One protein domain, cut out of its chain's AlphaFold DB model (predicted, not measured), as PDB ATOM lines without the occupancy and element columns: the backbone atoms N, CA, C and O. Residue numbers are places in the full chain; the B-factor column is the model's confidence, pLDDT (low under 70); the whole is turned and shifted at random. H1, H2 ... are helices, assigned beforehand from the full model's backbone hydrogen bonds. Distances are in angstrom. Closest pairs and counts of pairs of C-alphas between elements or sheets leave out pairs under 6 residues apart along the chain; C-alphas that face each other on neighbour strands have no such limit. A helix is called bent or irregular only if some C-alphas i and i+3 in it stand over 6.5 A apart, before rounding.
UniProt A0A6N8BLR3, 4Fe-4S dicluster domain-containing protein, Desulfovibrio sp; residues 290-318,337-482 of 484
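Overview. This is residues 290 to 318 and 337 to 482 of the 484 residues of the protein "4Fe-4S dicluster domain-containing protein" of Desulfovibrio sp (UniProt A0A6N8BLR3). Three long helices, H1, H5 and H2, lie side by side as one layer with H5 in the middle, and the helical hairpin H6 and H7 makes a second layer over one face of it, with few C-alpha contacts between the layers. Two short helices, H3 and H4, sit in the turn between the end of H2 and the start of H5. The printed part has 175 residues with seven named helices, H1 to H7 in chain order, and no named strand; the class is all helix. The whole is compact, with a radius of gyration of the C-alphas of 17.6 A and spans of 49 by 39 by 36 A.

Along the chain. H1, residues 290 to 316, begins with C-alpha 290 at (-41.664, 7.121, 95.873). By its hydrogen bonds it was assigned as one helix, but it is bent: C-alphas 300 and 303 are 6.9 A apart. Its arms are H1a, residues 290 to 300, 16.5 A long, and H1b, residues 303 to 316, 20.3 A long, at a steep tilt of 43 degrees. H2 is residues 337 to 359, 33.1 A; H3 is residues 363 to 366 and H4 residues 376 to 379. H5, residues 381 to 407, is 38.0 A long, and H6, residues 417 to 438, 31.9 A. H7, residues 448 to 474, is 39.1 A long and ends with C-alpha 474 at (-7.976, 8.686, 69.487).

Arrangement. H1a touches H5 at its residues 386 to 396, closest at the C-alphas of Leu 299 and Ala 393, 4.8 A, at a shallow tilt of 12 degrees, the same way. H1b touches residues 393 to 405 of H5, closest at the C-alphas of Gly 306 and Ala 397, 4.0 A, at a steep tilt of 41 degrees. H2 touches H5, closest at the C-alphas of Thr 356 and His 388, 5.5 A; they run opposite ways at a shallow tilt of 32 degrees, only just short of steep. H3 touches H4, with the C-alphas of Ser 365 and Gly 379 5.1 A apart. H4 and H5 touch only at the corner, and only just, with 3 pairs of C-alphas within 8 A. H6 and H7 form a hairpin at a shallow tilt of 30 degrees, closest at the C-alphas of Val 429 and His 458, 5.3 A. H6 only just touches H1a, with 3 pairs of C-alphas within 8 A, the closest those of Thr 296 and Val 437, 6.4 A. H5 and H6 are near each other, and H2 and H7 are close but not clearly touching, with the C-alphas of Gly 354 and Ala 462 7.5 A apart. Every O i to N i+4 pair is within hydrogen-bond range in H1b, H2, H5, H6 and H7, and 6 of 7 are in H1a; H3 and H4 are too short for such a pair.

Size, cuts and confidence. The C-alphas farthest apart are those of Gly 318 and Arg 366, 54.5 A. Residues 319 to 336 are not printed, and C-alphas 318 and 337 are 19.7 A apart across the cut. Of the links that are printed whole, none is long. Residues 414 to 415 pair antiparallel with residues 480 to 481. The mean pLDDT of the printed part is 87.6; residues 317 to 318, 337 to 339, 409 to 412 and 482 are under 70.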
ATOM      1  N   ALA A 290     -41.547   8.481  95.326       83.19
ATOM      2  CA  ALA A 290     -41.664   7.121  95.873       83.19
ATOM      3  C   ALA A 290     -40.701   6.118  95.213       83.19
ATOM      4  O   ALA A 290     -40.089   5.276  95.876       83.19
ATOM      5  N   GLN A 291     -40.519   6.222  93.893       77.31
ATOM      6  CA  GLN A 291     -39.635   5.318  93.152       77.31
ATOM      7  C   GLN A 291     -38.151   5.535  93.475       77.31
ATOM      8  O   GLN A 291     -37.369   4.589  93.354       77.31
ATOM      9  N   ALA A 292     -37.749   6.724  93.943       75.31
ATOM     10  CA  ALA A 292     -36.350   6.998  94.271       75.31
ATOM     11  C   ALA A 292     -35.832   6.049  95.365       75.31
ATOM     12  O   ALA A 292     -34.700   5.578  95.264       75.31
ATOM     13  N   GLY A 293     -36.662   5.672  96.345       77.75
ATOM     14  CA  GLY A 293     -36.284   4.693  97.371       77.75
ATOM     15  C   GLY A 293     -36.034   3.285  96.812       77.75
ATOM     16  O   GLY A 293     -35.081   2.612  97.211       77.75
ATOM     17  N   ASN A 294     -36.844   2.833  95.852       83.31
ATOM     18  CA  ASN A 294     -36.659   1.530  95.196       83.31
ATOM     19  C   ASN A 294     -35.393   1.516  94.339       83.31
ATOM     20  O   ASN A 294     -34.582   0.595  94.435       83.31
ATOM     21  N   LEU A 295     -35.201   2.568  93.544       84.06
ATOM     22  CA  LEU A 295     -34.027   2.702  92.692       84.06
ATOM     23  C   LEU A 295     -32.743   2.855  93.522       84.06
ATOM     24  O   LEU A 295     -31.711   2.305  93.150       84.06
ATOM     25  N   THR A 296     -32.812   3.521  94.679       84.06
ATOM     26  CA  THR A 296     -31.700   3.596  95.641       84.06
ATOM     27  C   THR A 296     -31.318   2.210  96.149       84.06
ATOM     28  O   THR A 296     -30.148   1.839  96.099       84.06
ATOM     29  N   ARG A 297     -32.301   1.411  96.589       86.62
ATOM     30  CA  ARG A 297     -32.065   0.033  97.048       86.62
ATOM     31  C   ARG A 297     -31.428  -0.828  95.961       86.62
ATOM     32  O   ARG A 297     -30.467  -1.540  96.238       86.62
ATOM     33  N   MET A 298     -31.913  -0.717  94.724       89.69
ATOM     34  CA  MET A 298     -31.324  -1.400  93.572       89.69
ATOM     35  C   MET A 298     -29.860  -0.991  93.355       89.69
ATOM     36  O   MET A 298     -29.007  -1.857  93.172       89.69
ATOM     37  N   LEU A 299     -29.554   0.308  93.411       89.19
ATOM     38  CA  LEU A 299     -28.200   0.823  93.202       89.19
ATOM     39  C   LEU A 299     -27.224   0.349  94.290       89.19
ATOM     40  O   LEU A 299     -26.095  -0.023  93.978       89.19
ATOM     41  N   VAL A 300     -27.670   0.317  95.549       87.31
ATOM     42  CA  VAL A 300     -26.881  -0.177  96.691       87.31
ATOM     43  C   VAL A 300     -26.667  -1.694  96.620       87.31
ATOM     44  O   VAL A 300     -25.589  -2.173  96.963       87.31
ATOM     45  N   ALA A 301     -27.656  -2.458  96.149       91.62
ATOM     46  CA  ALA A 301     -27.549  -3.913  96.019       91.62
ATOM     47  C   ALA A 301     -26.721  -4.362  94.799       91.62
ATOM     48  O   ALA A 301     -26.151  -5.454  94.808       91.62
ATOM     49  N   ALA A 302     -26.632  -3.542  93.750       94.25
ATOM     50  CA  ALA A 302     -25.998  -3.914  92.488       94.25
ATOM     51  C   ALA A 302     -24.529  -4.388  92.601       94.25
ATOM     52  O   ALA A 302     -24.200  -5.407  91.986       94.25
ATOM     53  N   PRO A 303     -23.646  -3.752  93.401       93.19
ATOM     54  CA  PRO A 303     -22.302  -4.270  93.656       93.19
ATOM     55  C   PRO A 303     -22.287  -5.721  94.154       93.19
ATOM     56  O   PRO A 303     -21.512  -6.535  93.650       93.19
ATOM     57  N   LEU A 304     -23.180  -6.069  95.089       93.88
ATOM     58  CA  LEU A 304     -23.273  -7.416  95.667       93.88
ATOM     59  C   LEU A 304     -23.688  -8.448  94.616       93.88
ATOM     60  O   LEU A 304     -23.124  -9.540  94.568       93.88
ATOM     61  N   VAL A 305     -24.621  -8.085  93.732       93.88
ATOM     62  CA  VAL A 305     -25.030  -8.926  92.596       93.88
ATOM     63  C   VAL A 305     -23.845  -9.194  91.664       93.88
ATOM     64  O   VAL A 305     -23.633 -10.332  91.245       93.88
ATOM     65  N   GLY A 306     -23.034  -8.169  91.386       91.19
ATOM     66  CA  GLY A 306     -21.807  -8.300  90.597       91.19
ATOM     67  C   GLY A 306     -20.804  -9.283  91.204       91.19
ATOM     68  O   GLY A 306     -20.317 -10.184  90.516       91.19
ATOM     69  N   VAL A 307     -20.541  -9.146  92.507       92.06
ATOM     70  CA  VAL A 307     -19.654 -10.047  93.262       92.06
ATOM     71  C   VAL A 307     -20.179 -11.484  93.234       92.06
ATOM     72  O   VAL A 307     -19.433 -12.401  92.889       92.06
ATOM     73  N   ALA A 308     -21.465 -11.695  93.533       91.88
ATOM     74  CA  ALA A 308     -22.078 -13.022  93.532       91.88
ATOM     75  C   ALA A 308     -21.997 -13.691  92.149       91.88
ATOM     76  O   ALA A 308     -21.609 -14.856  92.043       91.88
ATOM     77  N   GLY A 309     -22.284 -12.943  91.077       89.94
ATOM     78  CA  GLY A 309     -22.159 -13.433  89.705       89.94
ATOM     79  C   GLY A 309     -20.729 -13.856  89.348       89.94
ATOM     80  O   GLY A 309     -20.534 -14.884  88.695       89.94
ATOM     81  N   ALA A 310     -19.723 -13.111  89.817       87.19
ATOM     82  CA  ALA A 310     -18.317 -13.456  89.608       87.19
ATOM     83  C   ALA A 310     -17.938 -14.741  90.349       87.19
ATOM     84  O   ALA A 310     -17.342 -15.637  89.749       87.19
ATOM     85  N   MET A 311     -18.351 -14.869  91.612       87.94
ATOM     86  CA  MET A 311     -18.100 -16.065  92.419       87.94
ATOM     87  C   MET A 311     -18.734 -17.318  91.802       87.94
ATOM     88  O   MET A 311     -18.065 -18.343  91.678       87.94
ATOM     89  N   VAL A 312     -19.983 -17.231  91.331       88.19
ATOM     90  CA  VAL A 312     -20.658 -18.338  90.631       88.19
ATOM     91  C   VAL A 312     -19.916 -18.726  89.351       88.19
ATOM     92  O   VAL A 312     -19.705 -19.915  89.107       88.19
ATOM     93  N   ASN A 313     -19.488 -17.759  88.530       84.06
ATOM     94  CA  ASN A 313     -18.731 -18.063  87.312       84.06
ATOM     95  C   ASN A 313     -17.394 -18.758  87.625       84.06
ATOM     96  O   ASN A 313     -17.046 -19.768  87.010       84.06
ATOM     97  N   VAL A 314     -16.663 -18.253  88.621       81.38
ATOM     98  CA  VAL A 314     -15.395 -18.840  89.074       81.38
ATOM     99  C   VAL A 314     -15.597 -20.269  89.582       81.38
ATOM    100  O   VAL A 314     -14.817 -21.147  89.203       81.38
ATOM    101  N   ALA A 315     -16.653 -20.515  90.363       82.81
ATOM    102  CA  ALA A 315     -17.000 -21.841  90.871       82.81
ATOM    103  C   ALA A 315     -17.370 -22.818  89.742       82.81
ATOM    104  O   ALA A 315     -16.854 -23.934  89.711       82.81
ATOM    105  N   ARG A 316     -18.187 -22.398  88.764       80.69
ATOM    106  CA  ARG A 316     -18.561 -23.238  87.605       80.69
ATOM    107  C   ARG A 316     -17.355 -23.616  86.749       80.69
ATOM    108  O   ARG A 316     -17.259 -24.753  86.307       80.69
ATOM    109  N   LYS A 317     -16.411 -22.692  86.553       69.38
ATOM    110  CA  LYS A 317     -15.153 -22.970  85.839       69.38
ATOM    111  C   LYS A 317     -14.147 -23.793  86.656       69.38
ATOM    112  O   LYS A 317     -13.137 -24.205  86.101       69.38
ATOM    113  N   GLY A 318     -14.372 -23.969  87.960       59.44
ATOM    114  CA  GLY A 318     -13.570 -24.824  88.842       59.44
ATOM    115  C   GLY A 318     -14.117 -26.248  89.000       59.44
ATOM    116  O   GLY A 318     -13.438 -27.080  89.594       59.44
ATOM    117  N   GLN A 337     -13.872 -14.101  73.185       48.47
ATOM    118  CA  GLN A 337     -15.193 -13.676  72.705       48.47
ATOM    119  C   GLN A 337     -16.083 -13.137  73.835       48.47
ATOM    120  O   GLN A 337     -16.752 -12.112  73.665       48.47
ATOM    121  N   THR A 338     -16.058 -13.775  75.010       54.66
ATOM    122  CA  THR A 338     -16.806 -13.310  76.192       54.66
ATOM    123  C   THR A 338     -16.247 -11.998  76.752       54.66
ATOM    124  O   THR A 338     -17.028 -11.100  77.083       54.66
ATOM    125  N   GLY A 339     -14.920 -11.816  76.767       63.34
ATOM    126  CA  GLY A 339     -14.285 -10.535  77.105       63.34
ATOM    127  C   GLY A 339     -14.645  -9.409  76.125       63.34
ATOM    128  O   GLY A 339     -14.975  -8.294  76.542       63.34
ATOM    129  N   GLY A 340     -14.674  -9.713  74.822       75.50
ATOM    130  CA  GLY A 340     -15.069  -8.769  73.774       75.50
ATOM    131  C   GLY A 340     -16.530  -8.315  73.868       75.50
ATOM    132  O   GLY A 340     -16.810  -7.120  73.746       75.50
ATOM    133  N   LEU A 341     -17.464  -9.237  74.127       82.06
ATOM    134  CA  LEU A 341     -18.883  -8.907  74.300       82.06
ATOM    135  C   LEU A 341     -19.124  -8.063  75.559       82.06
ATOM    136  O   LEU A 341     -19.788  -7.032  75.478       82.06
ATOM    137  N   LEU A 342     -18.547  -8.444  76.704       79.25
ATOM    138  CA  LEU A 342     -18.689  -7.685  77.954       79.25
ATOM    139  C   LEU A 342     -18.108  -6.272  77.836       79.25
ATOM    140  O   LEU A 342     -18.707  -5.323  78.337       79.25
ATOM    141  N   LYS A 343     -16.988  -6.110  77.122       82.31
ATOM    142  CA  LYS A 343     -16.423  -4.791  76.810       82.31
ATOM    143  C   LYS A 343     -17.380  -3.946  75.964       82.31
ATOM    144  O   LYS A 343     -17.563  -2.768  76.260       82.31
ATOM    145  N   LYS A 344     -18.012  -4.529  74.938       87.31
ATOM    146  CA  LYS A 344     -19.023  -3.832  74.116       87.31
ATOM    147  C   LYS A 344     -20.235  -3.419  74.954       87.31
ATOM    148  O   LYS A 344     -20.661  -2.272  74.860       87.31
ATOM    149  N   ILE A 345     -20.732  -4.314  75.811       90.62
ATOM    150  CA  ILE A 345     -21.837  -4.031  76.739       90.62
ATOM    151  C   ILE A 345     -21.457  -2.898  77.698       90.62
ATOM    152  O   ILE A 345     -22.216  -1.946  77.835       90.62
ATOM    153  N   TRP A 346     -20.267  -2.948  78.305       89.44
ATOM    154  CA  TRP A 346     -19.769  -1.891  79.188       89.44
ATOM    155  C   TRP A 346     -19.762  -0.524  78.499       89.44
ATOM    156  O   TRP A 346     -20.277   0.450  79.043       89.44
ATOM    157  N   VAL A 347     -19.195  -0.446  77.290       89.62
ATOM    158  CA  VAL A 347     -19.125   0.808  76.527       89.62
ATOM    159  C   VAL A 347     -20.523   1.309  76.171       89.62
ATOM    160  O   VAL A 347     -20.803   2.490  76.365       89.62
ATOM    161  N   ALA A 348     -21.414   0.428  75.708       93.44
ATOM    162  CA  ALA A 348     -22.790   0.792  75.382       93.44
ATOM    163  C   ALA A 348     -23.539   1.336  76.609       93.44
ATOM    164  O   ALA A 348     -24.126   2.416  76.543       93.44
ATOM    165  N   LEU A 349     -23.461   0.639  77.748       94.94
ATOM    166  CA  LEU A 349     -24.072   1.084  78.999       94.94
ATOM    167  C   LEU A 349     -23.489   2.423  79.467       94.94
ATOM    168  O   LEU A 349     -24.246   3.293  79.885       94.94
ATOM    169  N   ALA A 350     -22.170   2.619  79.373       92.62
ATOM    170  CA  ALA A 350     -21.519   3.866  79.776       92.62
ATOM    171  C   ALA A 350     -21.949   5.059  78.907       92.62
ATOM    172  O   ALA A 350     -22.209   6.139  79.439       92.62
ATOM    173  N   LEU A 351     -22.077   4.866  77.590       93.75
ATOM    174  CA  LEU A 351     -22.573   5.900  76.676       93.75
ATOM    175  C   LEU A 351     -24.039   6.248  76.960       93.75
ATOM    176  O   LEU A 351     -24.379   7.427  77.051       93.75
ATOM    177  N   LEU A 352     -24.893   5.240  77.160       95.50
ATOM    178  CA  LEU A 352     -26.299   5.453  77.520       95.50
ATOM    179  C   LEU A 352     -26.438   6.124  78.894       95.50
ATOM    180  O   LEU A 352     -27.285   7.004  79.067       95.50
ATOM    181  N   LEU A 353     -25.596   5.759  79.865       95.56
ATOM    182  CA  LEU A 353     -25.570   6.397  81.180       95.56
ATOM    183  C   LEU A 353     -25.180   7.877  81.057       95.56
ATOM    184  O   LEU A 353     -25.853   8.735  81.627       95.56
ATOM    185  N   GLY A 354     -24.144   8.185  80.272       94.19
ATOM    186  CA  GLY A 354     -23.734   9.563  79.989       94.19
ATOM    187  C   GLY A 354     -24.843  10.371  79.309       94.19
ATOM    188  O   GLY A 354     -25.168  11.471  79.757       94.19
ATOM    189  N   PHE A 355     -25.484   9.801  78.285       94.12
ATOM    190  CA  PHE A 355     -26.606  10.430  77.583       94.12
ATOM    191  C   PHE A 355     -27.776  10.732  78.528       94.12
ATOM    192  O   PHE A 355     -28.217  11.876  78.634       94.12
ATOM    193  N   THR A 356     -28.244   9.725  79.269       95.06
ATOM    194  CA  THR A 356     -29.362   9.875  80.216       95.06
ATOM    195  C   THR A 356     -29.025  10.841  81.350       95.06
ATOM    196  O   THR A 356     -29.888  11.614  81.755       95.06
ATOM    197  N   GLY A 357     -27.769  10.872  81.807       92.56
ATOM    198  CA  GLY A 357     -27.288  11.824  82.808       92.56
ATOM    199  C   GLY A 357     -27.361  13.273  82.325       92.56
ATOM    200  O   GLY A 357     -27.817  14.143  83.065       92.56
ATOM    201  N   MET A 358     -27.004  13.538  81.064       90.69
ATOM    202  CA  MET A 358     -27.168  14.873  80.474       90.69
ATOM    203  C   MET A 358     -28.641  15.268  80.316       90.69
ATOM    204  O   MET A 358     -28.983  16.432  80.525       90.69
ATOM    205  N   MET A 359     -29.525  14.318  79.992       91.62
ATOM    206  CA  MET A 359     -30.965  14.584  79.847       91.62
ATOM    207  C   MET A 359     -31.680  14.850  81.186       91.62
ATOM    208  O   MET A 359     -32.797  15.355  81.189       91.62
ATOM    209  N   GLN A 360     -31.038  14.602  82.335       87.88
ATOM    210  CA  GLN A 360     -31.564  15.023  83.645       87.88
ATOM    211  C   GLN A 360     -31.502  16.542  83.870       87.88
ATOM    212  O   GLN A 360     -32.191  17.076  84.754       87.88
ATOM    213  N   LEU A 361     -30.647  17.242  83.122       85.38
ATOM    214  CA  LEU A 361     -30.640  18.699  83.051       85.38
ATOM    215  C   LEU A 361     -31.788  19.157  82.139       85.38
ATOM    216  O   LEU A 361     -32.197  18.409  81.254       85.38
ATOM    217  N   PRO A 362     -32.292  20.400  82.261       78.88
ATOM    218  CA  PRO A 362     -33.376  20.905  81.406       78.88
ATOM    219  C   PRO A 362     -32.966  21.111  79.929       78.88
ATOM    220  O   PRO A 362     -33.607  21.868  79.205       78.88
ATOM    221  N   VAL A 363     -31.900  20.447  79.468       85.75
ATOM    222  CA  VAL A 363     -31.350  20.508  78.112       85.75
ATOM    223  C   VAL A 363     -32.364  19.978  77.099       85.75
ATOM    224  O   VAL A 363     -32.617  20.644  76.099       85.75
ATOM    225  N   ALA A 364     -32.999  18.833  77.369       86.94
ATOM    226  CA  ALA A 364     -33.881  18.193  76.396       86.94
ATOM    227  C   ALA A 364     -35.087  19.063  76.014       86.94
ATOM    228  O   ALA A 364     -35.371  19.271  74.832       86.94
ATOM    229  N   SER A 365     -35.772  19.617  77.017       83.88
ATOM    230  CA  SER A 365     -36.924  20.500  76.815       83.88
ATOM    231  C   SER A 365     -36.512  21.861  76.253       83.88
ATOM    232  O   SER A 365     -37.223  22.414  75.414       83.88
ATOM    233  N   ARG A 366     -35.362  22.399  76.684       84.44
ATOM    234  CA  ARG A 366     -34.873  23.717  76.251       84.44
ATOM    235  C   ARG A 366     -34.423  23.720  74.797       84.44
ATOM    236  O   ARG A 366     -34.861  24.567  74.030       84.44
ATOM    237  N   TYR A 367     -33.561  22.783  74.417       88.38
ATOM    238  CA  TYR A 367     -32.946  22.748  73.087       88.38
ATOM    239  C   TYR A 367     -33.764  21.946  72.067       88.38
ATOM    240  O   TYR A 367     -33.280  21.644  70.983       88.38
ATOM    241  N   GLY A 368     -35.015  21.606  72.394       85.81
ATOM    242  CA  GLY A 368     -35.946  20.976  71.459       85.81
ATOM    243  C   GLY A 368     -35.709  19.487  71.200       85.81
ATOM    244  O   GLY A 368     -36.407  18.925  70.366       85.81
ATOM    245  N   ILE A 369     -34.809  18.824  71.932       89.69
ATOM    246  CA  ILE A 369     -34.578  17.372  71.810       89.69
ATOM    247  C   ILE A 369     -35.868  16.607  72.130       89.69
ATOM    248  O   ILE A 369     -36.261  15.711  71.389       89.69
ATOM    249  N   ALA A 370     -36.594  17.035  73.167       89.00
ATOM    250  CA  ALA A 370     -37.872  16.437  73.552       89.00
ATOM    251  C   ALA A 370     -39.011  16.682  72.537       89.00
ATOM    252  O   ALA A 370     -40.102  16.148  72.706       89.00
ATOM    253  N   LYS A 371     -38.785  17.496  71.494       88.94
ATOM    254  CA  LYS A 371     -39.741  17.702  70.392       88.94
ATOM    255  C   LYS A 371     -39.510  16.732  69.230       88.94
ATOM    256  O   LYS A 371     -40.359  16.645  68.348       88.94
ATOM    257  N   ILE A 372     -38.378  16.025  69.208       92.12
ATOM    258  CA  ILE A 372     -38.065  15.044  68.168       92.12
ATOM    259  C   ILE A 372     -38.948  13.802  68.392       92.12
ATOM    260  O   ILE A 372     -38.960  13.267  69.509       92.12
ATOM    261  N   PRO A 373     -39.680  13.315  67.369       94.12
ATOM    262  CA  PRO A 373     -40.468  12.090  67.479       94.12
ATOM    263  C   PRO A 373     -39.624  10.917  68.001       94.12
ATOM    264  O   PRO A 373     -38.514  10.684  67.533       94.12
ATOM    265  N   GLY A 374     -40.131  10.198  69.006       92.12
ATOM    266  CA  GLY A 374     -39.416   9.097  69.670       92.12
ATOM    267  C   GLY A 374     -38.453   9.511  70.796       92.12
ATOM    268  O   GLY A 374     -38.048   8.656  71.582       92.12
ATOM    269  N   LEU A 375     -38.132  10.803  70.947       92.94
ATOM    270  CA  LEU A 375     -37.281  11.327  72.032       92.94
ATOM    271  C   LEU A 375     -38.040  12.180  73.054       92.94
ATOM    272  O   LEU A 375     -37.425  12.795  73.922       92.94
ATOM    273  N   THR A 376     -39.371  12.196  73.014       92.00
ATOM    274  CA  THR A 376     -40.214  12.951  73.960       92.00
ATOM    275  C   THR A 376     -39.926  12.602  75.422       92.00
ATOM    276  O   THR A 376     -39.866  13.491  76.270       92.00
ATOM    277  N   TRP A 377     -39.635  11.329  75.702       92.62
ATOM    278  CA  TRP A 377     -39.265  10.830  77.029       92.62
ATOM    279  C   TRP A 377     -38.009  11.498  77.612       92.62
ATOM    280  O   TRP A 377     -37.863  11.548  78.828       92.62
ATOM    281  N   THR A 378     -37.115  12.050  76.780       92.81
ATOM    282  CA  THR A 378     -35.909  12.755  77.258       92.81
ATOM    283  C   THR A 378     -36.239  14.052  77.995       92.81
ATOM    284  O   THR A 378     -35.433  14.525  78.791       92.81
ATOM    285  N   GLY A 379     -37.422  14.627  77.752       87.56
ATOM    286  CA  GLY A 379     -37.935  15.777  78.496       87.56
ATOM    287  C   GLY A 379     -38.600  15.408  79.824       87.56
ATOM    288  O   GLY A 379     -38.838  16.300  80.640       87.56
ATOM    289  N   ASP A 380     -38.893  14.125  80.053       89.81
ATOM    290  CA  ASP A 380     -39.486  13.644  81.295       89.81
ATOM    291  C   ASP A 380     -38.388  13.277  82.300       89.81
ATOM    292  O   ASP A 380     -37.581  12.358  82.113       89.81
ATOM    293  N   PHE A 381     -38.339  14.032  83.394       87.56
ATOM    294  CA  PHE A 381     -37.282  13.869  84.380       87.56
ATOM    295  C   PHE A 381     -37.360  12.520  85.108       87.56
ATOM    296  O   PHE A 381     -36.327  11.904  85.350       87.56
ATOM    297  N   TYR A 382     -38.557  12.055  85.467       88.00
ATOM    298  CA  TYR A 382     -38.703  10.815  86.230       88.00
ATOM    299  C   TYR A 382     -38.292   9.604  85.390       88.00
ATOM    300  O   TYR A 382     -37.571   8.730  85.866       88.00
ATOM    301  N   THR A 383     -38.646   9.607  84.108       90.44
ATOM    302  CA  THR A 383     -38.258   8.579  83.140       90.44
ATOM    303  C   THR A 383     -36.747   8.562  82.932       90.44
ATOM    304  O   THR A 383     -36.109   7.516  83.072       90.44
ATOM    305  N   THR A 384     -36.142   9.722  82.656       91.88
ATOM    306  CA  THR A 384     -34.681   9.826  82.490       91.88
ATOM    307  C   THR A 384     -33.927   9.454  83.768       91.88
ATOM    308  O   THR A 384     -32.893   8.789  83.687       91.88
ATOM    309  N   LEU A 385     -34.444   9.813  84.948       89.31
ATOM    310  CA  LEU A 385     -33.895   9.416  86.245       89.31
ATOM    311  C   LEU A 385     -33.917   7.894  86.430       89.31
ATOM    312  O   LEU A 385     -32.879   7.311  86.748       89.31
ATOM    313  N   SER A 386     -35.064   7.257  86.190       90.75
ATOM    314  CA  SER A 386     -35.234   5.807  86.325       90.75
ATOM    315  C   SER A 386     -34.304   5.032  85.394       90.75
ATOM    316  O   SER A 386     -33.613   4.113  85.841       90.75
ATOM    317  N   ILE A 387     -34.211   5.444  84.125       93.62
ATOM    318  CA  ILE A 387     -33.290   4.827  83.159       93.62
ATOM    319  C   ILE A 387     -31.837   5.023  83.613       93.62
ATOM    320  O   ILE A 387     -31.062   4.067  83.615       93.62
ATOM    321  N   HIS A 388     -31.463   6.229  84.048       94.56
ATOM    322  CA  HIS A 388     -30.103   6.509  84.510       94.56
ATOM    323  C   HIS A 388     -29.714   5.640  85.716       94.56
ATOM    324  O   HIS A 388     -28.622   5.077  85.739       94.56
ATOM    325  N   TYR A 389     -30.607   5.471  86.697       93.56
ATOM    326  CA  TYR A 389     -30.335   4.648  87.881       93.56
ATOM    327  C   TYR A 389     -30.249   3.159  87.531       93.56
ATOM    328  O   TYR A 389     -29.379   2.463  88.054       93.56
ATOM    329  N   ALA A 390     -31.095   2.669  86.619       93.75
ATOM    330  CA  ALA A 390     -31.018   1.296  86.123       93.75
ATOM    331  C   ALA A 390     -29.690   1.020  85.403       93.75
ATOM    332  O   ALA A 390     -29.010   0.038  85.705       93.75
ATOM    333  N   LEU A 391     -29.271   1.917  84.507       95.81
ATOM    334  CA  LEU A 391     -27.985   1.811  83.812       95.81
ATOM    335  C   LEU A 391     -26.801   1.888  84.785       95.81
ATOM    336  O   LEU A 391     -25.842   1.129  84.641       95.81
ATOM    337  N   ALA A 392     -26.877   2.762  85.793       95.69
ATOM    338  CA  ALA A 392     -25.848   2.882  86.821       95.69
ATOM    339  C   ALA A 392     -25.737   1.593  87.646       95.69
ATOM    340  O   ALA A 392     -24.631   1.104  87.857       95.69
ATOM    341  N   ALA A 393     -26.865   0.997  88.045       95.12
ATOM    342  CA  ALA A 393     -26.887  -0.283  88.748       95.12
ATOM    343  C   ALA A 393     -26.251  -1.401  87.905       95.12
ATOM    344  O   ALA A 393     -25.374  -2.115  88.391       95.12
ATOM    345  N   LEU A 394     -26.607  -1.511  86.621       95.06
ATOM    346  CA  LEU A 394     -26.003  -2.499  85.719       95.06
ATOM    347  C   LEU A 394     -24.486  -2.310  85.574       95.06
ATOM    348  O   LEU A 394     -23.737  -3.286  85.634       95.06
ATOM    349  N   LEU A 395     -24.019  -1.066  85.428       94.31
ATOM    350  CA  LEU A 395     -22.588  -0.759  85.347       94.31
ATOM    351  C   LEU A 395     -21.847  -1.049  86.652       94.31
ATOM    352  O   LEU A 395     -20.742  -1.584  86.606       94.31
ATOM    353  N   LEU A 396     -22.440  -0.744  87.808       94.56
ATOM    354  CA  LEU A 396     -21.852  -1.067  89.111       94.56
ATOM    355  C   LEU A 396     -21.738  -2.581  89.315       94.56
ATOM    356  O   LEU A 396     -20.680  -3.055  89.732       94.56
ATOM    357  N   ALA A 397     -22.782  -3.339  88.968       94.56
ATOM    358  CA  ALA A 397     -22.757  -4.799  89.021       94.56
ATOM    359  C   ALA A 397     -21.680  -5.372  88.085       94.56
ATOM    360  O   ALA A 397     -20.845  -6.167  88.514       94.56
ATOM    361  N   LEU A 398     -21.639  -4.920  86.828       91.81
ATOM    362  CA  LEU A 398     -20.639  -5.366  85.856       91.81
ATOM    363  C   LEU A 398     -19.211  -4.977  86.278       91.81
ATOM    364  O   LEU A 398     -18.277  -5.752  86.083       91.81
ATOM    365  N   GLY A 399     -19.038  -3.805  86.890       90.00
ATOM    366  CA  GLY A 399     -17.744  -3.313  87.360       90.00
ATOM    367  C   GLY A 399     -17.225  -4.130  88.535       90.00
ATOM    368  O   GLY A 399     -16.081  -4.578  88.514       90.00
ATOM    369  N   CYS A 400     -18.082  -4.404  89.521       91.25
ATOM    370  CA  CYS A 400     -17.730  -5.256  90.658       91.25
ATOM    371  C   CYS A 400     -17.450  -6.694  90.222       91.25
ATOM    372  O   CYS A 400     -16.485  -7.294  90.689       91.25
ATOM    373  N   TYR A 401     -18.230  -7.222  89.274       89.62
ATOM    374  CA  TYR A 401     -17.953  -8.513  88.652       89.62
ATOM    375  C   TYR A 401     -16.533  -8.557  88.060       89.62
ATOM    376  O   TYR A 401     -15.762  -9.467  88.368       89.62
ATOM    377  N   TRP A 402     -16.154  -7.550  87.263       85.19
ATOM    378  CA  TRP A 402     -14.816  -7.463  86.663       85.19
ATOM    379  C   TRP A 402     -13.705  -7.343  87.706       85.19
ATOM    380  O   TRP A 402     -12.694  -8.033  87.593       85.19
ATOM    381  N   LEU A 403     -13.899  -6.518  88.740       84.88
ATOM    382  CA  LEU A 403     -12.925  -6.351  89.821       84.88
ATOM    383  C   LEU A 403     -12.681  -7.657  90.586       84.88
ATOM    384  O   LEU A 403     -11.533  -7.967  90.895       84.88
ATOM    385  N   VAL A 404     -13.727  -8.448  90.846       86.19
ATOM    386  CA  VAL A 404     -13.587  -9.758  91.502       86.19
ATOM    387  C   VAL A 404     -12.849 -10.747  90.602       86.19
ATOM    388  O   VAL A 404     -11.917 -11.404  91.057       86.19
ATOM    389  N   VAL A 405     -13.204 -10.829  89.316       82.06
ATOM    390  CA  VAL A 405     -12.499 -11.709  88.365       82.06
ATOM    391  C   VAL A 405     -11.018 -11.317  88.241       82.06
ATOM    392  O   VAL A 405     -10.160 -12.200  88.217       82.06
ATOM    393  N   MET A 406     -10.703 -10.017  88.228       76.75
ATOM    394  CA  MET A 406      -9.322  -9.519  88.253       76.75
ATOM    395  C   MET A 406      -8.595  -9.892  89.549       76.75
ATOM    396  O   MET A 406      -7.496 -10.436  89.495       76.75
ATOM    397  N   GLY A 407      -9.201  -9.621  90.710       80.31
ATOM    398  CA  GLY A 407      -8.592  -9.881  92.019       80.31
ATOM    399  C   GLY A 407      -8.323 -11.364  92.284       80.31
ATOM    400  O   GLY A 407      -7.372 -11.702  92.979       80.31
ATOM    401  N   LEU A 408      -9.109 -12.253  91.672       80.19
ATOM    402  CA  LEU A 408      -8.905 -13.703  91.715       80.19
ATOM    403  C   LEU A 408      -7.837 -14.205  90.722       80.19
ATOM    404  O   LEU A 408      -7.728 -15.412  90.508       80.19
ATOM    405  N   GLY A 409      -7.078 -13.309  90.081       68.94
ATOM    406  CA  GLY A 409      -5.967 -13.656  89.187       68.94
ATOM    407  C   GLY A 409      -6.396 -14.338  87.884       68.94
ATOM    408  O   GLY A 409      -5.583 -14.962  87.209       68.94
ATOM    409  N   ARG A 410      -7.682 -14.252  87.519       68.94
ATOM    410  CA  ARG A 410      -8.237 -14.885  86.307       68.94
ATOM    411  C   ARG A 410      -8.024 -14.043  85.043       68.94
ATOM    412  O   ARG A 410      -8.368 -14.499  83.957       68.94
ATOM    413  N   LEU A 411      -7.492 -12.831  85.184       65.50
ATOM    414  CA  LEU A 411      -7.144 -11.923  84.094       65.50
ATOM    415  C   LEU A 411      -5.639 -11.659  84.147       65.50
ATOM    416  O   LEU A 411      -5.119 -11.304  85.203       65.50
ATOM    417  N   ARG A 412      -4.954 -11.861  83.018       64.75
ATOM    418  CA  ARG A 412      -3.527 -11.554  82.865       64.75
ATOM    419  C   ARG A 412      -3.345 -10.081  82.502       64.75
ATOM    420  O   ARG A 412      -4.176  -9.523  81.785       64.75
ATOM    421  N   GLY A 413      -2.265  -9.475  82.989       72.69
ATOM    422  CA  GLY A 413      -1.917  -8.085  82.715       72.69
ATOM    423  C   GLY A 413      -2.136  -7.121  83.877       72.69
ATOM    424  O   GLY A 413      -2.599  -7.485  84.962       72.69
ATOM    425  N   HIS A 414      -1.800  -5.857  83.633       79.81
ATOM    426  CA  HIS A 414      -1.833  -4.796  84.631       79.81
ATOM    427  C   HIS A 414      -2.483  -3.511  84.097       79.81
ATOM    428  O   HIS A 414      -2.503  -3.208  82.900       79.81
ATOM    429  N   LEU A 415      -3.030  -2.710  85.018       83.50
ATOM    430  CA  LEU A 415      -3.580  -1.393  84.695       83.50
ATOM    431  C   LEU A 415      -2.461  -0.439  84.280       83.50
ATOM    432  O   LEU A 415      -1.547  -0.159  85.066       83.50
ATOM    433  N   THR A 416      -2.599   0.145  83.092       89.19
ATOM    434  CA  THR A 416      -1.723   1.233  82.647       89.19
ATOM    435  C   THR A 416      -1.905   2.457  83.550       89.19
ATOM    436  O   THR A 416      -2.914   2.586  84.251       89.19
ATOM    437  N   PHE A 417      -0.965   3.410  83.515       90.62
ATOM    438  CA  PHE A 417      -1.124   4.693  84.216       90.62
ATOM    439  C   PHE A 417      -2.492   5.336  83.916       90.62
ATOM    440  O   PHE A 417      -3.237   5.690  84.826       90.62
ATOM    441  N   TRP A 418      -2.868   5.389  82.635       89.12
ATOM    442  CA  TRP A 418      -4.153   5.931  82.195       89.12
ATOM    443  C   TRP A 418      -5.351   5.069  82.611       89.12
ATOM    444  O   TRP A 418      -6.428   5.612  82.857       89.12
ATOM    445  N   GLY A 419      -5.177   3.752  82.748       88.25
ATOM    446  CA  GLY A 419      -6.166   2.872  83.370       88.25
ATOM    447  C   GLY A 419      -6.440   3.249  84.828       88.25
ATOM    448  O   GLY A 419      -7.600   3.416  85.208       88.25
ATOM    449  N   LYS A 420      -5.385   3.475  85.623       89.94
ATOM    450  CA  LYS A 420      -5.503   3.917  87.026       89.94
ATOM    451  C   LYS A 420      -6.174   5.289  87.134       89.94
ATOM    452  O   LYS A 420      -7.079   5.458  87.947       89.94
ATOM    453  N   VAL A 421      -5.801   6.237  86.270       92.56
ATOM    454  CA  VAL A 421      -6.438   7.567  86.204       92.56
ATOM    455  C   VAL A 421      -7.937   7.450  85.907       92.56
ATOM    456  O   VAL A 421      -8.748   8.036  86.622       92.56
ATOM    457  N   ARG A 422      -8.333   6.657  84.899       91.81
ATOM    458  CA  ARG A 422      -9.753   6.439  84.564       91.81
ATOM    459  C   ARG A 422     -10.538   5.842  85.729       91.81
ATOM    460  O   ARG A 422     -11.655   6.287  85.977       91.81
ATOM    461  N   LEU A 423      -9.966   4.866  86.435       89.88
ATOM    462  CA  LEU A 423     -10.598   4.270  87.615       89.88
ATOM    463  C   LEU A 423     -10.766   5.280  88.752       89.88
ATOM    464  O   LEU A 423     -11.831   5.319  89.360       89.88
ATOM    465  N   GLY A 424      -9.767   6.131  89.001       94.06
ATOM    466  CA  GLY A 424      -9.867   7.196  90.003       94.06
ATOM    467  C   GLY A 424     -10.991   8.191  89.692       94.06
ATOM    468  O   GLY A 424     -11.836   8.457  90.545       94.06
ATOM    469  N   VAL A 425     -11.055   8.679  88.447       95.88
ATOM    470  CA  VAL A 425     -12.119   9.595  87.995       95.88
ATOM    471  C   VAL A 425     -13.494   8.922  88.076       95.88
ATOM    472  O   VAL A 425     -14.433   9.518  88.601       95.88
ATOM    473  N   LEU A 426     -13.616   7.669  87.623       93.81
ATOM    474  CA  LEU A 426     -14.857   6.896  87.739       93.81
ATOM    475  C   LEU A 426     -15.279   6.712  89.204       93.81
ATOM    476  O   LEU A 426     -16.459   6.852  89.508       93.81
ATOM    477  N   GLY A 427     -14.336   6.451  90.112       94.19
ATOM    478  CA  GLY A 427     -14.604   6.352  91.547       94.19
ATOM    479  C   GLY A 427     -15.246   7.621  92.108       94.19
ATOM    480  O   GLY A 427     -16.238   7.537  92.828       94.19
ATOM    481  N   ILE A 428     -14.761   8.800  91.705       97.06
ATOM    482  CA  ILE A 428     -15.360  10.087  92.097       97.06
ATOM    483  C   ILE A 428     -16.779  10.232  91.531       97.06
ATOM    484  O   ILE A 428     -17.687  10.633  92.263       97.06
ATOM    485  N   VAL A 429     -17.007   9.860  90.265       96.56
ATOM    486  CA  VAL A 429     -18.352   9.870  89.654       96.56
ATOM    487  C   VAL A 429     -19.309   8.949  90.415       96.56
ATOM    488  O   VAL A 429     -20.439   9.344  90.693       96.56
ATOM    489  N   VAL A 430     -18.862   7.753  90.802       94.38
ATOM    490  CA  VAL A 430     -19.669   6.798  91.576       94.38
ATOM    491  C   VAL A 430     -19.985   7.344  92.969       94.38
ATOM    492  O   VAL A 430     -21.153   7.375  93.346       94.38
ATOM    493  N   LEU A 431     -18.985   7.823  93.714       94.31
ATOM    494  CA  LEU A 431     -19.176   8.355  95.072       94.31
ATOM    495  C   LEU A 431     -20.122   9.558  95.088       94.31
ATOM    496  O   LEU A 431     -21.067   9.610  95.874       94.31
ATOM    497  N   THR A 432     -19.912  10.505  94.176       95.75
ATOM    498  CA  THR A 432     -20.813  11.653  94.036       95.75
ATOM    499  C   THR A 432     -22.188  11.240  93.523       95.75
ATOM    500  O   THR A 432     -23.188  11.792  93.969       95.75
ATOM    501  N   GLY A 433     -22.276  10.223  92.662       93.62
ATOM    502  CA  GLY A 433     -23.542   9.640  92.218       93.62
ATOM    503  C   GLY A 433     -24.350   9.057  93.379       93.62
ATOM    504  O   GLY A 433     -25.544   9.330  93.486       93.62
ATOM    505  N   LEU A 434     -23.698   8.342  94.300       91.25
ATOM    506  CA  LEU A 434     -24.324   7.841  95.528       91.25
ATOM    507  C   LEU A 434     -24.799   8.984  96.434       91.25
ATOM    508  O   LEU A 434     -25.911   8.923  96.952       91.25
ATOM    509  N   ALA A 435     -24.024  10.064  96.569       92.25
ATOM    510  CA  ALA A 435     -24.461  11.251  97.310       92.25
ATOM    511  C   ALA A 435     -25.681  11.936  96.654       92.25
ATOM    512  O   ALA A 435     -26.606  12.355  97.353       92.25
ATOM    513  N   ARG A 436     -25.741  11.992  95.313       91.94
ATOM    514  CA  ARG A 436     -26.916  12.488  94.562       91.94
ATOM    515  C   ARG A 436     -28.153  11.611  94.739       91.94
ATOM    516  O   ARG A 436     -29.268  12.111  94.626       91.94
ATOM    517  N   VAL A 437     -27.964  10.318  94.975       90.00
ATOM    518  CA  VAL A 437     -29.051   9.383  95.286       90.00
ATOM    519  C   VAL A 437     -29.522   9.594  96.722       90.00
ATOM    520  O   VAL A 437     -30.719   9.739  96.956       90.00
ATOM    521  N   ALA A 438     -28.585   9.696  97.665       87.50
ATOM    522  CA  ALA A 438     -28.866   9.900  99.082       87.50
ATOM    523  C   ALA A 438     -29.721  11.151  99.330       87.50
ATOM    524  O   ALA A 438     -30.722  11.062 100.032       87.50
ATOM    525  N   LYS A 439     -29.409  12.283  98.686       86.44
ATOM    526  CA  LYS A 439     -30.192  13.528  98.833       86.44
ATOM    527  C   LYS A 439     -31.647  13.446  98.339       86.44
ATOM    528  O   LYS A 439     -32.417  14.366  98.581       86.44
ATOM    529  N   ASN A 440     -32.013  12.403  97.588       86.50
ATOM    530  CA  ASN A 440     -33.392  12.186  97.140       86.50
ATOM    531  C   ASN A 440     -34.219  11.381  98.159       86.50
ATOM    532  O   ASN A 440     -35.415  11.177  97.940       86.50
ATOM    533  N   LEU A 441     -33.595  10.897  99.239       84.31
ATOM    534  CA  LEU A 441     -34.278  10.208 100.327       84.31
ATOM    535  C   LEU A 441     -34.901  11.222 101.298       84.31
ATOM    536  O   LEU A 441     -34.266  12.224 101.620       84.31
ATOM    537  N   PRO A 442     -36.100  10.945 101.837       77.81
ATOM    538  CA  PRO A 442     -36.807  11.879 102.714       77.81
ATOM    539  C   PRO A 442     -36.081  12.154 104.040       77.81
ATOM    540  O   PRO A 442     -36.309  13.187 104.655       77.81
ATOM    541  N   SER A 443     -35.211  11.244 104.487       80.44
ATOM    542  CA  SER A 443     -34.455  11.366 105.738       80.44
ATOM    543  C   SER A 443     -33.132  12.123 105.601       80.44
ATOM    544  O   SER A 443     -32.448  12.320 106.603       80.44
ATOM    545  N   ILE A 444     -32.731  12.506 104.384       83.25
ATOM    546  CA  ILE A 444     -31.440  13.143 104.125       83.25
ATOM    547  C   ILE A 444     -31.681  14.504 103.486       83.25
ATOM    548  O   ILE A 444     -32.139  14.609 102.352       83.25
ATOM    549  N   THR A 445     -31.307  15.557 104.201       81.12
ATOM    550  CA  THR A 445     -31.354  16.933 103.715       81.12
ATOM    551  C   THR A 445     -29.940  17.465 103.537       81.12
ATOM    552  O   THR A 445     -29.110  17.428 104.442       81.12
ATOM    553  N   PHE A 446     -29.644  17.962 102.337       86.06
ATOM    554  CA  PHE A 446     -28.393  18.658 102.053       86.06
ATOM    555  C   PHE A 446     -28.633  20.163 102.056       86.06
ATOM    556  O   PHE A 446     -29.668  20.639 101.589       86.06
ATOM    557  N   SER A 447     -27.642  20.921 102.530       84.81
ATOM    558  CA  SER A 447     -27.643  22.371 102.344       84.81
ATOM    559  C   SER A 447     -27.623  22.718 100.848       84.81
ATOM    560  O   SER A 447     -27.220  21.901 100.007       84.81
ATOM    561  N   ALA A 448     -28.014  23.946 100.504       84.25
ATOM    562  CA  ALA A 448     -27.913  24.452  99.136       84.25
ATOM    563  C   ALA A 448     -26.479  24.300  98.589       84.25
ATOM    564  O   ALA A 448     -26.282  23.710  97.528       84.25
ATOM    565  N   GLY A 449     -25.471  24.725  99.361       87.69
ATOM    566  CA  GLY A 449     -24.060  24.634  98.975       87.69
ATOM    567  C   GLY A 449     -23.576  23.195  98.789       87.69
ATOM    568  O   GLY A 449     -22.931  22.886  97.787       87.69
ATOM    569  N   THR A 450     -23.943  22.288  99.700       90.00
ATOM    570  CA  THR A 450     -23.612  20.857  99.585       90.00
ATOM    571  C   THR A 450     -24.250  20.240  98.341       90.00
ATOM    572  O   THR A 450     -23.594  19.489  97.621       90.00
ATOM    573  N   THR A 451     -25.509  20.579  98.057       88.62
ATOM    574  CA  THR A 451     -26.231  20.092  96.874       88.62
ATOM    575  C   THR A 451     -25.535  20.532  95.592       88.62
ATOM    576  O   THR A 451     -25.242  19.692  94.739       88.62
ATOM    577  N   THR A 452     -25.213  21.823  95.486       89.31
ATOM    578  CA  THR A 452     -24.499  22.389  94.338       89.31
ATOM    579  C   THR A 452     -23.132  21.744  94.162       89.31
ATOM    580  O   THR A 452     -22.792  21.330  93.056       89.31
ATOM    581  N   PHE A 453     -22.363  21.596  95.243       92.81
ATOM    582  CA  PHE A 453     -21.055  20.948  95.199       92.81
ATOM    583  C   PHE A 453     -21.153  19.515  94.661       92.81
ATOM    584  O   PHE A 453     -20.476  19.172  93.695       92.81
ATOM    585  N   VAL A 454     -22.032  18.692  95.238       93.62
ATOM    586  CA  VAL A 454     -22.196  17.288  94.832       93.62
ATOM    587  C   VAL A 454     -22.630  17.177  93.365       93.62
ATOM    588  O   VAL A 454     -22.061  16.372  92.625       93.62
ATOM    589  N   ASP A 455     -23.600  17.983  92.924       91.25
ATOM    590  CA  ASP A 455     -24.093  17.944  91.543       91.25
ATOM    591  C   ASP A 455     -23.034  18.420  90.533       91.25
ATOM    592  O   ASP A 455     -22.850  17.773  89.497       91.25
ATOM    593  N   LEU A 456     -22.308  19.504  90.834       91.50
ATOM    594  CA  LEU A 456     -21.264  20.034  89.951       91.50
ATOM    595  C   LEU A 456     -20.041  19.119  89.884       91.50
ATOM    596  O   LEU A 456     -19.514  18.907  88.792       91.50
ATOM    597  N   VAL A 457     -19.605  18.538  91.007       96.00
ATOM    598  CA  VAL A 457     -18.501  17.566  91.005       96.00
ATOM    599  C   VAL A 457     -18.910  16.323  90.219       96.00
ATOM    600  O   VAL A 457     -18.148  15.865  89.370       96.00
ATOM    601  N   HIS A 458     -20.124  15.807  90.419       95.94
ATOM    602  CA  HIS A 458     -20.597  14.649  89.664       95.94
ATOM    603  C   HIS A 458     -20.613  14.909  88.152       95.94
ATOM    604  O   HIS A 458     -20.050  14.129  87.383       95.94
ATOM    605  N   LEU A 459     -21.220  16.024  87.726       94.06
ATOM    606  CA  LEU A 459     -21.283  16.405  86.316       94.06
ATOM    607  C   LEU A 459     -19.881  16.655  85.739       94.06
ATOM    608  O   LEU A 459     -19.551  16.128  84.677       94.06
ATOM    609  N   GLY A 460     -19.047  17.419  86.446       95.31
ATOM    610  CA  GLY A 460     -17.696  17.769  86.009       95.31
ATOM    611  C   GLY A 460     -16.801  16.544  85.829       95.31
ATOM    612  O   GLY A 460     -16.160  16.398  84.789       95.31
ATOM    613  N   PHE A 461     -16.806  15.616  86.791       97.50
ATOM    614  CA  PHE A 461     -16.016  14.387  86.693       97.50
ATOM    615  C   PHE A 461     -16.585  13.395  85.669       97.50
ATOM    616  O   PHE A 461     -15.808  12.682  85.034       97.50
ATOM    617  N   ALA A 462     -17.903  13.376  85.435       96.00
ATOM    618  CA  ALA A 462     -18.494  12.580  84.357       96.00
ATOM    619  C   ALA A 462     -18.055  13.089  82.972       96.00
ATOM    620  O   ALA A 462     -17.662  12.294  82.114       96.00
ATOM    621  N   VAL A 463     -18.044  14.413  82.769       94.94
ATOM    622  CA  VAL A 463     -17.532  15.040  81.538       94.94
ATOM    623  C   VAL A 463     -16.032  14.780  81.379       94.94
ATOM    624  O   VAL A 463     -15.596  14.348  80.310       94.94
ATOM    625  N   LEU A 464     -15.245  14.962  82.445       96.19
ATOM    626  CA  LEU A 464     -13.808  14.675  82.449       96.19
ATOM    627  C   LEU A 464     -13.517  13.214  82.080       96.19
ATOM    628  O   LEU A 464     -12.637  12.950  81.259       96.19
ATOM    629  N   LEU A 465     -14.280  12.263  82.632       95.12
ATOM    630  CA  LEU A 465     -14.159  10.845  82.291       95.12
ATOM    631  C   LEU A 465     -14.398  10.611  80.795       95.12
ATOM    632  O   LEU A 465     -13.628   9.881  80.165       95.12
ATOM    633  N   GLY A 466     -15.426  11.245  80.224       93.25
ATOM    634  CA  GLY A 466     -15.724  11.185  78.792       93.25
ATOM    635  C   GLY A 466     -14.577  11.718  77.930       93.25
ATOM    636  O   GLY A 466     -14.133  11.027  77.010       93.25
ATOM    637  N   ILE A 467     -14.036  12.892  78.272       94.50
ATOM    638  CA  ILE A 467     -12.904  13.523  77.569       94.50
ATOM    639  C   ILE A 467     -11.657  12.633  77.613       94.50
ATOM    640  O   ILE A 467     -11.021  12.406  76.580       94.50
ATOM    641  N   ILE A 468     -11.313  12.093  78.788       93.44
ATOM    642  CA  ILE A 468     -10.169  11.186  78.950       93.44
ATOM    643  C   ILE A 468     -10.360   9.936  78.085       93.44
ATOM    644  O   ILE A 468      -9.449   9.555  77.349       93.44
ATOM    645  N   CYS A 469     -11.539   9.306  78.138       91.56
ATOM    646  CA  CYS A 469     -11.821   8.106  77.349       91.56
ATOM    647  C   CYS A 469     -11.714   8.373  75.840       91.56
ATOM    648  O   CYS A 469     -11.073   7.591  75.138       91.56
ATOM    649  N   LEU A 470     -12.281   9.484  75.358       91.12
ATOM    650  CA  LEU A 470     -12.223   9.873  73.949       91.12
ATOM    651  C   LEU A 470     -10.781  10.148  73.497       91.12
ATOM    652  O   LEU A 470     -10.342   9.643  72.468       91.12
ATOM    653  N   THR A 471     -10.016  10.892  74.299       92.44
ATOM    654  CA  THR A 471      -8.620  11.240  73.988       92.44
ATOM    655  C   THR A 471      -7.733  10.000  73.900       92.44
ATOM    656  O   THR A 471      -6.900   9.887  73.002       92.44
ATOM    657  N   LEU A 472      -7.895   9.056  74.830       90.12
ATOM    658  CA  LEU A 472      -7.123   7.813  74.829       90.12
ATOM    659  C   LEU A 472      -7.502   6.908  73.661       90.12
ATOM    660  O   LEU A 472      -6.614   6.292  73.075       90.12
ATOM    661  N   TRP A 473      -8.785   6.874  73.294       87.31
ATOM    662  CA  TRP A 473      -9.250   6.149  72.117       87.31
ATOM    663  C   TRP A 473      -8.621   6.700  70.830       87.31
ATOM    664  O   TRP A 473      -8.038   5.925  70.076       87.31
ATOM    665  N   ILE A 474      -8.624   8.026  70.638       92.19
ATOM    666  CA  ILE A 474      -7.976   8.686  69.487       92.19
ATOM    667  C   ILE A 474      -6.467   8.395  69.448       92.19
ATOM    668  O   ILE A 474      -5.901   8.178  68.383       92.19
ATOM    669  N   LYS A 475      -5.806   8.361  70.611       91.50
ATOM    670  CA  LYS A 475      -4.363   8.080  70.722       91.50
ATOM    671  C   LYS A 475      -4.011   6.586  70.690       91.50
ATOM    672  O   LYS A 475      -2.848   6.256  70.914       91.50
ATOM    673  N   GLY A 476      -4.981   5.689  70.500       86.50
ATOM    674  CA  GLY A 476      -4.755   4.238  70.497       86.50
ATOM    675  C   GLY A 476      -4.254   3.672  71.833       86.50
ATOM    676  O   GLY A 476      -3.645   2.606  71.860       86.50
ATOM    677  N   ARG A 477      -4.471   4.371  72.957       84.19
ATOM    678  CA  ARG A 477      -3.963   3.965  74.278       84.19
ATOM    679  C   ARG A 477      -4.989   3.132  75.041       84.19
ATOM    680  O   ARG A 477      -6.080   3.603  75.367       84.19
ATOM    681  N   GLY A 478      -4.607   1.904  75.389       77.56
ATOM    682  CA  GLY A 478      -5.394   1.003  76.230       77.56
ATOM    683  C   GLY A 478      -5.362   1.369  77.721       77.56
ATOM    684  O   GLY A 478      -4.397   1.932  78.238       77.56
ATOM    685  N   ALA A 479      -6.432   1.017  78.439       76.44
ATOM    686  CA  ALA A 479      -6.456   1.065  79.908       76.44
ATOM    687  C   ALA A 479      -5.796  -0.163  80.561       76.44
ATOM    688  O   ALA A 479      -5.536  -0.153  81.760       76.44
ATOM    689  N   TRP A 480      -5.542  -1.203  79.772       77.56
ATOM    690  CA  TRP A 480      -5.026  -2.493  80.200       77.56
ATOM    691  C   TRP A 480      -3.875  -2.886  79.280       77.56
ATOM    692  O   TRP A 480      -4.001  -2.693  78.067       77.56
ATOM    693  N   HIS A 481      -2.786  -3.383  79.858       75.50
ATOM    694  CA  HIS A 481      -1.704  -4.038  79.130       75.50
ATOM    695  C   HIS A 481      -1.731  -5.511  79.520       75.50
ATOM    696  O   HIS A 481      -1.701  -5.814  80.711       75.50
ATOM    697  N   GLU A 482      -1.843  -6.406  78.543       65.00
ATOM    698  CA  GLU A 482      -1.573  -7.824  78.778       65.00
ATOM    699  C   GLU A 482      -0.048  -7.989  78.811       65.00
ATOM    700  O   GLU A 482       0.655  -7.327  78.043       65.00
TER     701      GLU A 482